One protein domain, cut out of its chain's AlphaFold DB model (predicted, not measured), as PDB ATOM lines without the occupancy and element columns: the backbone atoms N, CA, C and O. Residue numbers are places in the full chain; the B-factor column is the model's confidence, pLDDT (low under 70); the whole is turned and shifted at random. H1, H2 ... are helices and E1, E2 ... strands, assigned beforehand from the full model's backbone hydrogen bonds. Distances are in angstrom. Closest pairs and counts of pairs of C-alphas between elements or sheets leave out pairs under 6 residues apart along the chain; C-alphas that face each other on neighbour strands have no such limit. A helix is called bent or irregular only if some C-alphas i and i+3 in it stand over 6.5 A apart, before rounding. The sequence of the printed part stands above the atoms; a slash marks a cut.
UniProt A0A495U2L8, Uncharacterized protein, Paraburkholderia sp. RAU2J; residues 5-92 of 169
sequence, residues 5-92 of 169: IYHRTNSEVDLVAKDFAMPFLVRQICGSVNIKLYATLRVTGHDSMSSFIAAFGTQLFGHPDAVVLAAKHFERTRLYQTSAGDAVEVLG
ATOM      1  N   ILE A   5      72.860  29.152  36.594       95.00
ATOM      2  CA  ILE A   5      73.361  30.457  36.170       95.00
ATOM      3  C   ILE A   5      74.590  30.196  35.305       95.00
ATOM      4  O   ILE A   5      75.516  29.503  35.716       95.00
ATOM      5  N   TYR A   6      74.588  30.756  34.108       94.31
ATOM      6  CA  TYR A   6      75.596  30.517  33.091       94.31
ATOM      7  C   TYR A   6      76.544  31.703  32.990       94.31
ATOM      8  O   TYR A   6      76.122  32.863  33.065       94.31
ATOM      9  N   HIS A   7      77.820  31.411  32.757       94.50
ATOM     10  CA  HIS A   7      78.796  32.420  32.379       94.50
ATOM     11  C   HIS A   7      78.768  32.652  30.863       94.50
ATOM     12  O   HIS A   7      78.814  31.711  30.075       94.50
ATOM     13  N   ARG A   8      78.718  33.913  30.424       92.81
ATOM     14  CA  ARG A   8      78.560  34.268  29.001       92.81
ATOM     15  C   ARG A   8      79.725  33.833  28.124       92.81
ATOM     16  O   ARG A   8      79.509  33.486  26.970       92.81
ATOM     17  N   THR A   9      80.945  33.892  28.648       89.94
ATOM     18  CA  THR A   9      82.166  33.612  27.872       89.94
ATOM     19  C   THR A   9      82.852  32.308  28.259       89.94
ATOM     20  O   THR A   9      83.798  31.913  27.589       89.94
ATOM     21  N   ASN A  10      82.408  31.644  29.329       89.25
ATOM     22  CA  ASN A  10      83.041  30.425  29.827       89.25
ATOM     23  C   ASN A  10      81.977  29.354  30.066       89.25
ATOM     24  O   ASN A  10      81.392  29.274  31.141       89.25
ATOM     25  N   SER A  11      81.732  28.535  29.049       83.38
ATOM     26  CA  SER A  11      80.724  27.474  29.088       83.38
ATOM     27  C   SER A  11      81.077  26.309  30.016       83.38
ATOM     28  O   SER A  11      80.227  25.459  30.249       83.38
ATOM     29  N   GLU A  12      82.307  26.235  30.531       84.25
ATOM     30  CA  GLU A  12      82.711  25.195  31.488       84.25
ATOM     31  C   GLU A  12      82.289  25.535  32.925       84.25
ATOM     32  O   GLU A  12      82.324  24.681  33.810       84.25
ATOM     33  N   VAL A  13      81.877  26.784  33.163       86.38
ATOM     34  CA  VAL A  13      81.479  27.287  34.478       86.38
ATOM     35  C   VAL A  13      79.959  27.407  34.530       86.38
ATOM     36  O   VAL A  13      79.378  28.476  34.339       86.38
ATOM     37  N   ASP A  14      79.322  26.273  34.809       89.56
ATOM     38  CA  ASP A  14      77.920  26.213  35.209       89.56
ATOM     39  C   ASP A  14      77.820  26.471  36.714       89.56
ATOM     40  O   ASP A  14      78.357  25.712  37.521       89.56
ATOM     41  N   LEU A  15      77.110  27.530  37.093       93.88
ATOM     42  CA  LEU A  15      76.907  27.902  38.489       93.88
ATOM     43  C   LEU A  15      75.492  27.564  38.944       93.88
ATOM     44  O   LEU A  15      74.531  27.571  38.171       93.88
ATOM     45  N   VAL A  16      75.341  27.360  40.244       95.62
ATOM     46  CA  VAL A  16      74.054  27.364  40.938       95.62
ATOM     47  C   VAL A  16      74.022  28.491  41.963       95.62
ATOM     48  O   VAL A  16      75.045  29.027  42.385       95.62
ATOM     49  N   ALA A  17      72.824  28.859  42.417       96.25
ATOM     50  CA  ALA A  17      72.656  29.981  43.337       96.25
ATOM     51  C   ALA A  17      73.491  29.868  44.631       96.25
ATOM     52  O   ALA A  17      73.943  30.880  45.163       96.25
ATOM     53  N   LYS A  18      73.730  28.644  45.122       96.75
ATOM     54  CA  LYS A  18      74.536  28.389  46.327       96.75
ATOM     55  C   LYS A  18      76.007  28.776  46.158       96.75
ATOM     56  O   LYS A  18      76.635  29.148  47.145       96.75
ATOM     57  N   ASP A  19      76.535  28.751  44.938       96.25
ATOM     58  CA  ASP A  19      77.940  29.064  44.668       96.25
ATOM     59  C   ASP A  19      78.259  30.541  44.946       96.25
ATOM     60  O   ASP A  19      79.371  30.891  45.335       96.25
ATOM     61  N   PHE A  20      77.249  31.414  44.882       97.12
ATOM     62  CA  PHE A  20      77.370  32.831  45.229       97.12
ATOM     63  C   PHE A  20      77.566  33.082  46.729       97.12
ATOM     64  O   PHE A  20      77.902  34.196  47.129       97.12
ATOM     65  N   ALA A  21      77.424  32.052  47.568       97.25
ATOM     66  CA  ALA A  21      77.846  32.111  48.962       97.25
ATOM     67  C   ALA A  21      79.377  32.028  49.123       97.25
ATOM     68  O   ALA A  21      79.877  32.264  50.222       97.25
ATOM     69  N   MET A  22      80.128  31.698  48.062       96.94
ATOM     70  CA  MET A  22      81.584  31.548  48.083       96.94
ATOM     71  C   MET A  22      82.278  32.845  47.621       96.94
ATOM     72  O   MET A  22      82.300  33.145  46.425       96.94
ATOM     73  N   PRO A  23      82.912  33.626  48.522       93.75
ATOM     74  CA  PRO A  23      83.450  34.943  48.169       93.75
ATOM     75  C   PRO A  23      84.540  34.926  47.093       93.75
ATOM     76  O   PRO A  23      84.619  35.849  46.284       93.75
ATOM     77  N   PHE A  24      85.397  33.899  47.091       95.69
ATOM     78  CA  PHE A  24      86.493  33.797  46.124       95.69
ATOM     79  C   PHE A  24      85.960  33.631  44.697       95.69
ATOM     80  O   PHE A  24      86.484  34.253  43.778       95.69
ATOM     81  N   LEU A  25      84.883  32.858  44.534       93.06
ATOM     82  CA  LEU A  25      84.264  32.591  43.245       93.06
ATOM     83  C   LEU A  25      83.647  33.866  42.672       93.06
ATOM     84  O   LEU A  25      83.965  34.257  41.551       93.06
ATOM     85  N   VAL A  26      82.838  34.567  43.473       93.56
ATOM     86  CA  VAL A  26      82.216  35.834  43.056       93.56
ATOM     87  C   VAL A  26      83.284  36.869  42.707       93.56
ATOM     88  O   VAL A  26      83.174  37.552  41.694       93.56
ATOM     89  N   ARG A  27      84.364  36.958  43.494       93.94
ATOM     90  CA  ARG A  27      85.474  37.877  43.211       93.94
ATOM     91  C   ARG A  27      86.179  37.550  41.897       93.94
ATOM     92  O   ARG A  27      86.469  38.476  41.147       93.94
ATOM     93  N   GLN A  28      86.443  36.272  41.635       94.19
ATOM     94  CA  GLN A  28      87.149  35.838  40.432       94.19
ATOM     95  C   GLN A  28      86.306  36.031  39.170       94.19
ATOM     96  O   GLN A  28      86.829  36.456  38.146       94.19
ATOM     97  N   ILE A  29      85.010  35.732  39.249       92.19
ATOM     98  CA  ILE A  29      84.105  35.775  38.098       92.19
ATOM     99  C   ILE A  29      83.636  37.202  37.810       92.19
ATOM    100  O   ILE A  29      83.648  37.648  36.667       92.19
ATOM    101  N   CYS A  30      83.215  37.926  38.848       93.50
ATOM    102  CA  CYS A  30      82.558  39.219  38.674       93.50
ATOM    103  C   CYS A  30      83.539  40.394  38.744       93.50
ATOM    104  O   CYS A  30      83.288  41.445  38.156       93.50
ATOM    105  N   GLY A  31      84.660  40.239  39.452       94.50
ATOM    106  CA  GLY A  31      85.600  41.323  39.715       94.50
ATOM    107  C   GLY A  31      85.132  42.289  40.812       94.50
ATOM    108  O   GLY A  31      83.955  42.383  41.167       94.50
ATOM    109  N   SER A  32      86.084  43.032  41.381       96.06
ATOM    110  CA  SER A  32      85.841  43.928  42.523       96.06
ATOM    111  C   SER A  32      84.958  45.131  42.185       96.06
ATOM    112  O   SER A  32      84.181  45.572  43.030       96.06
ATOM    113  N   VAL A  33      85.049  45.649  40.958       97.12
ATOM    114  CA  VAL A  33      84.255  46.798  40.495       97.12
ATOM    115  C   VAL A  33      82.765  46.458  40.494       97.12
ATOM    116  O   VAL A  33      81.974  47.193  41.079       97.12
ATOM    117  N   ASN A  34      82.392  45.307  39.933       97.88
ATOM    118  CA  ASN A  34      80.994  44.883  39.867       97.88
ATOM    119  C   ASN A  34      80.432  44.557  41.255       97.88
ATOM    120  O   ASN A  34      79.284  44.874  41.545       97.88
ATOM    121  N   ILE A  35      81.250  44.000  42.153       98.19
ATOM    122  CA  ILE A  35      80.862  43.793  43.557       98.19
ATOM    123  C   ILE A  35      80.519  45.125  44.239       98.19
ATOM    124  O   ILE A  35      79.485  45.229  44.902       98.19
ATOM    125  N   LYS A  36      81.356  46.154  44.058       98.12
ATOM    126  CA  LYS A  36      81.102  47.494  44.609       98.12
ATOM    127  C   LYS A  36      79.865  48.137  43.990       98.12
ATOM    128  O   LYS A  36      79.077  48.741  44.717       98.12
ATOM    129  N   LEU A  37      79.670  47.977  42.681       98.25
ATOM    130  CA  LEU A  37      78.471  48.442  41.986       98.25
ATOM    131  C   LEU A  37      77.211  47.783  42.562       98.25
ATOM    132  O   LEU A  37      76.290  48.491  42.956       98.25
ATOM    133  N   TYR A  38      77.202  46.453  42.697       98.50
ATOM    134  CA  TYR A  38      76.091  45.719  43.304       98.50
ATOM    135  C   TYR A  38      75.771  46.249  44.706       98.50
ATOM    136  O   TYR A  38      74.629  46.598  44.997       98.50
ATOM    137  N   ALA A  39      76.784  46.356  45.570       98.38
ATOM    138  CA  ALA A  39      76.608  46.837  46.938       98.38
ATOM    139  C   ALA A  39      76.056  48.272  46.983       98.38
ATOM    140  O   ALA A  39      75.134  48.557  47.744       98.38
ATOM    141  N   THR A  40      76.557  49.150  46.113       98.19
ATOM    142  CA  THR A  40      76.100  50.542  45.985       98.19
ATOM    143  C   THR A  40      74.628  50.624  45.577       98.19
ATOM    144  O   THR A  40      73.856  51.383  46.166       98.19
ATOM    145  N   LEU A  41      74.207  49.811  44.605       97.75
ATOM    146  CA  LEU A  41      72.810  49.748  44.166       97.75
ATOM    147  C   LEU A  41      71.889  49.256  45.289       97.75
ATOM    148  O   LEU A  41      70.826  49.836  45.517       97.75
ATOM    149  N   ARG A  42      72.323  48.248  46.053       97.50
ATOM    150  CA  ARG A  42      71.550  47.730  47.191       97.50
ATOM    151  C   ARG A  42      71.398  48.747  48.314       97.50
ATOM    152  O   ARG A  42      70.294  48.914  48.823       97.50
ATOM    153  N   VAL A  43      72.472  49.453  48.665       97.56
ATOM    154  CA  VAL A  43      72.451  50.515  49.687       97.56
ATOM    155  C   VAL A  43      71.532  51.672  49.281       97.56
ATOM    156  O   VAL A  43      70.877  52.263  50.133       97.56
ATOM    157  N   THR A  44      71.427  51.962  47.983       96.38
ATOM    158  CA  THR A  44      70.560  53.025  47.438       96.38
ATOM    159  C   THR A  44      69.118  52.579  47.166       96.38
ATOM    160  O   THR A  44      68.330  53.353  46.631       96.38
ATOM    161  N   GLY A  45      68.744  51.356  47.558       94.56
ATOM    162  CA  GLY A  45      67.354  50.886  47.542       94.56
ATOM    163  C   GLY A  45      66.916  50.112  46.302       94.56
ATOM    164  O   GLY A  45      65.746  49.752  46.214       94.56
ATOM    165  N   HIS A  46      67.819  49.804  45.370       95.31
ATOM    166  CA  HIS A  46      67.487  48.950  44.228       95.31
ATOM    167  C   HIS A  46      67.273  47.508  44.687       95.31
ATOM    168  O   HIS A  46      67.988  47.023  45.566       95.31
ATOM    169  N   ASP A  47      66.321  46.791  44.089       95.00
ATOM    170  CA  ASP A  47      66.056  45.396  44.437       95.00
ATOM    171  C   ASP A  47      67.220  44.467  44.039       95.00
ATOM    172  O   ASP A  47      68.080  44.805  43.218       95.00
ATOM    173  N   SER A  48      67.260  43.277  44.644       95.81
ATOM    174  CA  SER A  48      68.343  42.311  44.443       95.81
ATOM    175  C   SER A  48      68.457  41.814  42.999       95.81
ATOM    176  O   SER A  48      69.573  41.599  42.532       95.81
ATOM    177  N   MET A  49      67.346  41.647  42.272       95.69
ATOM    178  CA  MET A  49      67.379  41.157  40.891       95.69
ATOM    179  C   MET A  49      67.941  42.223  39.955       95.69
ATOM    180  O   MET A  49      68.900  41.955  39.232       95.69
ATOM    181  N   SER A  50      67.390  43.437  40.005       95.62
ATOM    182  CA  SER A  50      67.846  44.553  39.171       95.62
ATOM    183  C   SER A  50      69.309  44.892  39.451       95.62
ATOM    184  O   SER A  50      70.093  45.060  38.519       95.62
ATOM    185  N   SER A  51      69.712  44.894  40.728       97.75
ATOM    186  CA  SER A  51      71.108  45.115  41.126       97.75
ATOM    187  C   SER A  51      72.037  44.029  40.581       97.75
ATOM    188  O   SER A  51      73.130  44.335  40.108       97.75
ATOM    189  N   PHE A  52      71.606  42.763  40.613       97.62
ATOM    190  CA  PHE A  52      72.397  41.645  40.097       97.62
ATOM    191  C   PHE A  52      72.584  41.756  38.588       97.62
ATOM    192  O   PHE A  52      73.700  41.624  38.094       97.62
ATOM    193  N   ILE A  53      71.506  42.020  37.849       96.81
ATOM    194  CA  ILE A  53      71.557  42.157  36.390       96.81
ATOM    195  C   ILE A  53      72.424  43.358  36.001       96.81
ATOM    196  O   ILE A  53      73.259  43.233  35.109       96.81
ATOM    197  N   ALA A  54      72.285  44.492  36.688       97.50
ATOM    198  CA  ALA A  54      73.085  45.682  36.417       97.50
ATOM    199  C   ALA A  54      74.581  45.460  36.691       97.50
ATOM    200  O   ALA A  54      75.422  45.879  35.900       97.50
ATOM    201  N   ALA A  55      74.919  44.788  37.795       97.88
ATOM    202  CA  ALA A  55      76.307  44.583  38.192       97.88
ATOM    203  C   ALA A  55      76.989  43.420  37.462       97.88
ATOM    204  O   ALA A  55      78.157  43.520  37.101       97.88
ATOM    205  N   PHE A  56      76.282  42.310  37.257       97.06
ATOM    206  CA  PHE A  56      76.869  41.047  36.801       97.06
ATOM    207  C   PHE A  56      76.312  40.558  35.461       97.06
ATOM    208  O   PHE A  56      76.831  39.593  34.903       97.06
ATOM    209  N   GLY A  57      75.284  41.204  34.902       94.94
ATOM    210  CA  GLY A  57      74.584  40.748  33.694       94.94
ATOM    211  C   GLY A  57      75.439  40.714  32.423       94.94
ATOM    212  O   GLY A  57      75.077  40.041  31.452       94.94
ATOM    213  N   THR A  58      76.585  41.401  32.424       94.44
ATOM    214  CA  THR A  58      77.596  41.341  31.355       94.44
ATOM    215  C   THR A  58      78.398  40.042  31.366       94.44
ATOM    216  O   THR A  58      78.941  39.663  30.334       94.44
ATOM    217  N   GLN A  59      78.461  39.346  32.502       94.50
ATOM    218  CA  GLN A  59      79.216  38.102  32.692       94.50
ATOM    219  C   GLN A  59      78.287  36.909  32.903       94.50
ATOM    220  O   GLN A  59      78.602  35.801  32.480       94.50
ATOM    221  N   LEU A  60      77.135  37.133  33.531       95.81
ATOM    222  CA  LEU A  60      76.243  36.094  34.020       95.81
ATOM    223  C   LEU A  60      74.829  36.267  33.471       95.81
ATOM    224  O   LEU A  60      74.334  37.382  33.306       95.81
ATOM    225  N   PHE A  61      74.160  35.150  33.216       95.06
ATOM    226  CA  PHE A  61      72.740  35.119  32.877       95.06
ATOM    227  C   PHE A  61      72.103  33.822  33.379       95.06
ATOM    228  O   PHE A  61      72.773  32.812  33.566       95.06
ATOM    229  N   GLY A  62      70.799  33.834  33.619       94.06
ATOM    230  CA  GLY A  62      70.085  32.672  34.133       94.06
ATOM    231  C   GLY A  62      68.610  32.975  34.326       94.06
ATOM    232  O   GLY A  62      68.150  34.081  34.039       94.06
ATOM    233  N   HIS A  63      67.869  31.987  34.819       95.25
ATOM    234  CA  HIS A  63      66.463  32.183  35.158       95.25
ATOM    235  C   HIS A  63      66.320  33.249  36.267       95.25
ATOM    236  O   HIS A  63      67.125  33.228  37.205       95.25
ATOM    237  N   PRO A  64      65.310  34.142  36.221       94.62
ATOM    238  CA  PRO A  64      65.090  35.170  37.245       94.62
ATOM    239  C   PRO A  64      65.131  34.642  38.686       94.62
ATOM    240  O   PRO A  64      65.818  35.209  39.533       94.62
ATOM    241  N   ASP A  65      64.491  33.500  38.948       94.94
ATOM    242  CA  ASP A  65      64.489  32.882  40.283       94.94
ATOM    243  C   ASP A  65      65.890  32.468  40.750       94.94
ATOM    244  O   ASP A  65      66.238  32.639  41.921       94.94
ATOM    245  N   ALA A  66      66.721  31.964  39.830       95.62
ATOM    246  CA  ALA A  66      68.105  31.605  40.119       95.62
ATOM    247  C   ALA A  66      68.917  32.849  40.478       95.62
ATOM    248  O   ALA A  66      69.648  32.842  41.466       95.62
ATOM    249  N   VAL A  67      68.743  33.923  39.702       96.38
ATOM    250  CA  VAL A  67      69.409  35.216  39.899       96.38
ATOM    251  C   VAL A  67      69.046  35.815  41.257       96.38
ATOM    252  O   VAL A  67      69.931  36.195  42.022       96.38
ATOM    253  N   VAL A  68      67.758  35.834  41.606       96.38
ATOM    254  CA  VAL A  68      67.286  36.312  42.915       96.38
ATOM    255  C   VAL A  68      67.871  35.475  44.052       96.38
ATOM    256  O   VAL A  68      68.279  36.016  45.082       96.38
ATOM    257  N   LEU A  69      67.918  34.150  43.898       96.81
ATOM    258  CA  LEU A  69      68.465  33.272  44.929       96.81
ATOM    259  C   LEU A  69      69.986  33.441  45.075       96.81
ATOM    260  O   LEU A  69      70.486  33.491  46.199       96.81
ATOM    261  N   ALA A  70      70.712  33.591  43.968       97.25
ATOM    262  CA  ALA A  70      72.146  33.866  43.955       97.25
ATOM    263  C   ALA A  70      72.475  35.188  44.650       97.25
ATOM    264  O   ALA A  70      73.344  35.232  45.519       97.25
ATOM    265  N   ALA A  71      71.718  36.241  44.337       97.62
ATOM    266  CA  ALA A  71      71.808  37.530  45.004       97.62
ATOM    267  C   ALA A  71      71.636  37.396  46.530       97.62
ATOM    268  O   ALA A  71      72.476  37.866  47.295       97.62
ATOM    269  N   LYS A  72      70.614  36.657  46.988       97.44
ATOM    270  CA  LYS A  72      70.396  36.379  48.422       97.44
ATOM    271  C   LYS A  72      71.554  35.616  49.069       97.44
ATOM    272  O   LYS A  72      71.876  35.874  50.228       97.44
ATOM    273  N   HIS A  73      72.161  34.660  48.364       98.06
ATOM    274  CA  HIS A  73      73.341  33.949  48.861       98.06
ATOM    275  C   HIS A  73      74.553  34.877  48.970       98.06
ATOM    276  O   HIS A  73      75.229  34.863  50.000       98.06
ATOM    277  N   PHE A  74      74.781  35.723  47.964       98.12
ATOM    278  CA  PHE A  74      75.866  36.696  47.960       98.12
ATOM    279  C   PHE A  74      75.733  37.737  49.077       98.12
ATOM    280  O   PHE A  74      76.707  38.013  49.780       98.12
ATOM    281  N   GLU A  75      74.526  38.259  49.306       98.25
ATOM    282  CA  GLU A  75      74.247  39.273  50.334       98.25
ATOM    283  C   GLU A  75      74.530  38.790  51.769       98.25
ATOM    284  O   GLU A  75      74.725  39.591  52.683       98.25
ATOM    285  N   ARG A  76      74.609  37.473  51.989       98.00
ATOM    286  CA  ARG A  76      74.980  36.888  53.289       98.00
ATOM    287  C   ARG A  76      76.489  36.813  53.511       98.00
ATOM    288  O   ARG A  76      76.927  36.489  54.613       98.00
ATOM    289  N   THR A  77      77.292  37.064  52.483       98.25
ATOM    290  CA  THR A  77      78.746  36.931  52.565       98.25
ATOM    291  C   THR A  77      79.390  38.151  53.221       98.25
ATOM    292  O   THR A  77      78.946  39.287  53.049       98.25
ATOM    293  N   ARG A  78      80.525  37.935  53.899       97.69
ATOM    294  CA  ARG A  78      81.355  39.034  54.425       97.69
ATOM    295  C   ARG A  78      81.838  39.978  53.316       97.69
ATOM    296  O   ARG A  78      81.979  41.169  53.548       97.69
ATOM    297  N   LEU A  79      82.063  39.452  52.109       97.56
ATOM    298  CA  LEU A  79      82.474  40.239  50.945       97.56
ATOM    299  C   LEU A  79      81.433  41.299  50.573       97.56
ATOM    300  O   LEU A  79      81.796  42.456  50.354       97.56
ATOM    301  N   TYR A  80      80.155  40.916  50.541       98.31
ATOM    302  CA  TYR A  80      79.069  41.869  50.352       98.31
ATOM    303  C   TYR A  80      78.982  42.852  51.520       98.31
ATOM    304  O   TYR A  80      78.967  44.053  51.283       98.31
ATOM    305  N   GLN A  81      78.985  42.363  52.764       98.31
ATOM    306  CA  GLN A  81      78.847  43.215  53.952       98.31
ATOM    307  C   GLN A  81      79.915  44.311  54.014       98.31
ATOM    308  O   GLN A  81      79.582  45.467  54.251       98.31
ATOM    309  N   THR A  82      81.180  43.971  53.744       98.19
ATOM    310  CA  THR A  82      82.263  44.960  53.667       98.19
ATOM    311  C   THR A  82      82.025  45.951  52.532       98.19
ATOM    312  O   THR A  82      82.062  47.149  52.761       98.19
ATOM    313  N   SER A  83      81.695  45.474  51.329       98.19
ATOM    314  CA  SER A  83      81.472  46.362  50.177       98.19
ATOM    315  C   SER A  83      80.263  47.289  50.367       98.19
ATOM    316  O   SER A  83      80.263  48.412  49.875       98.19
ATOM    317  N   ALA A  84      79.231  46.825  51.075       98.06
ATOM    318  CA  ALA A  84      78.067  47.624  51.438       98.06
ATOM    319  C   ALA A  84      78.412  48.655  52.519       98.06
ATOM    320  O   ALA A  84      77.978  49.796  52.406       98.06
ATOM    321  N   GLY A  85      79.226  48.286  53.513       98.06
ATOM    322  CA  GLY A  85      79.778  49.222  54.496       98.06
ATOM    323  C   GLY A  85      80.573  50.343  53.826       98.06
ATOM    324  O   GLY A  85      80.244  51.511  54.014       98.06
ATOM    325  N   ASP A  86      81.513  49.986  52.947       98.06
ATOM    326  CA  ASP A  86      82.293  50.950  52.161       98.06
ATOM    327  C   ASP A  86      81.376  51.878  51.342       98.06
ATOM    328  O   ASP A  86      81.598  53.085  51.273       98.06
ATOM    329  N   ALA A  87      80.322  51.338  50.719       97.69
ATOM    330  CA  ALA A  87      79.370  52.137  49.950       97.69
ATOM    331  C   ALA A  87      78.580  53.116  50.834       97.69
ATOM    332  O   ALA A  87      78.353  54.256  50.425       97.69
ATOM    333  N   VAL A  88      78.184  52.700  52.042       97.88
ATOM    334  CA  VAL A  88      77.518  53.577  53.016       97.88
ATOM    335  C   VAL A  88      78.438  54.721  53.435       97.88
ATOM    336  O   VAL A  88      78.008  55.876  53.428       97.88
ATOM    337  N   GLU A  89      79.698  54.418  53.748       97.62
ATOM    338  CA  GLU A  89      80.693  55.418  54.142       97.62
ATOM    339  C   GLU A  89      80.984  56.415  53.016       97.62
ATOM    340  O   GLU A  89      80.996  57.624  53.245       97.62
ATOM    341  N   VAL A  90      81.165  55.927  51.785       97.44
ATOM    342  CA  VAL A  90      81.493  56.767  50.623       97.44
ATOM    343  C   VAL A  90      80.327  57.663  50.206       97.44
ATOM    344  O   VAL A  90      80.544  58.812  49.819       97.44
ATOM    345  N   LEU A  91      79.092  57.155  50.228       96.38
ATOM    346  CA  LEU A  91      77.926  57.940  49.813       96.38
ATOM    347  C   LEU A  91      77.472  58.929  50.889       96.38
ATOM    348  O   LEU A  91      77.026  60.025  50.549       96.38
ATOM    349  N   GLY A  92      77.563  58.534  52.159       96.88
ATOM    350  CA  GLY A  92      77.017  59.279  53.287       96.88
ATOM    351  C   GLY A  92      75.494  59.150  53.422       96.88
ATOM    352  O   GLY A  92      74.758  58.932  52.454       96.88
TER     353      GLY A  92
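This is residues 5 to 92 of the 169 residues of an uncharacterized protein of Paraburkholderia sp. RAU2J (UniProt A0A495U2L8). A small three-stranded sheet lies at one end of an elongated body of helices; H4 crosses one face of the sheet, and H1 and H3 pack on H4. Toward the other end, H2, sharply kinked near residue 30, packs on H3 and H5, and H5 runs out to the far tip. The printed part has 88 residues, with five named helices and three named strands in the order E1 E2 H1 H2 H3 E3 H4 H5; the sheet runs E2 E1 E3, antiparallel, and the class is mostly helix. It is compact, with a radius of gyration of the C-alphas of 12.0 A, and spans 40 by 23 by 20 A.

Start at E1, residues 5 to 7, the inner strand; it forms a hairpin with E2, residues 14 to 16, where N 5 and O 15 are 2.8 A apart, within hydrogen-bond range. Its other antiparallel neighbour is E3, residues 60 to 62, with N 6 and O 61 at 2.8 A. Look next at H4, residues 64 to 75, which is on one face of this sheet, making two layers, helix and sheet, at a height over the sheet of 9.2 A. H1, residues 17 to 21, touches H4, the closest C-alphas being Ala 17 and Ala 70, 4.0 A apart. H3, residues 48 to 56, only grazes the sheet, and it touches H4 about perpendicular at 84 degrees, with C-alphas 49 and 68 closest at 5.3 A. H2, residues 23 to 43, touches H3 at a steep tilt of 55 degrees, opposite ways, with C-alphas 34 and 55 closest at 5.0 A. H5, residues 78 to 91, touches H2 the same way at a tilt of 36 degrees, only just steep, with C-alphas 39 and 84 closest at 4.8 A; H5 and H3 are apart. Every O i to N i+4 pair is within hydrogen-bond range in H3, H4 and H5, against 14 of 17 in H2 and 0 of 1 in H1, where 2 of 2 O i to N i+3 pairs are.

Find C-alpha 5 at (73.361, 30.457, 36.170), where E1 begins; E1 is 6.9 A long, and E2 and E3 7.0 A each. H1 measures 7.9 A. H2 begins at C-alpha 23, (83.450, 34.943, 48.169), and measures 19.1 A; it is irregular, with C-alphas 29 and 32 9.4 A apart. H3 measures 11.5 A and H4 16.5 A. H5, 19.8 A long, ends at C-alpha 91, (77.926, 57.940, 49.813).

The farthest C-alphas are those of Glu 12 and Gly 92, 40.9 A apart. The printed part has no cut and no long link. The mean pLDDT of the printed part is 95.8, and no printed residue is under 70.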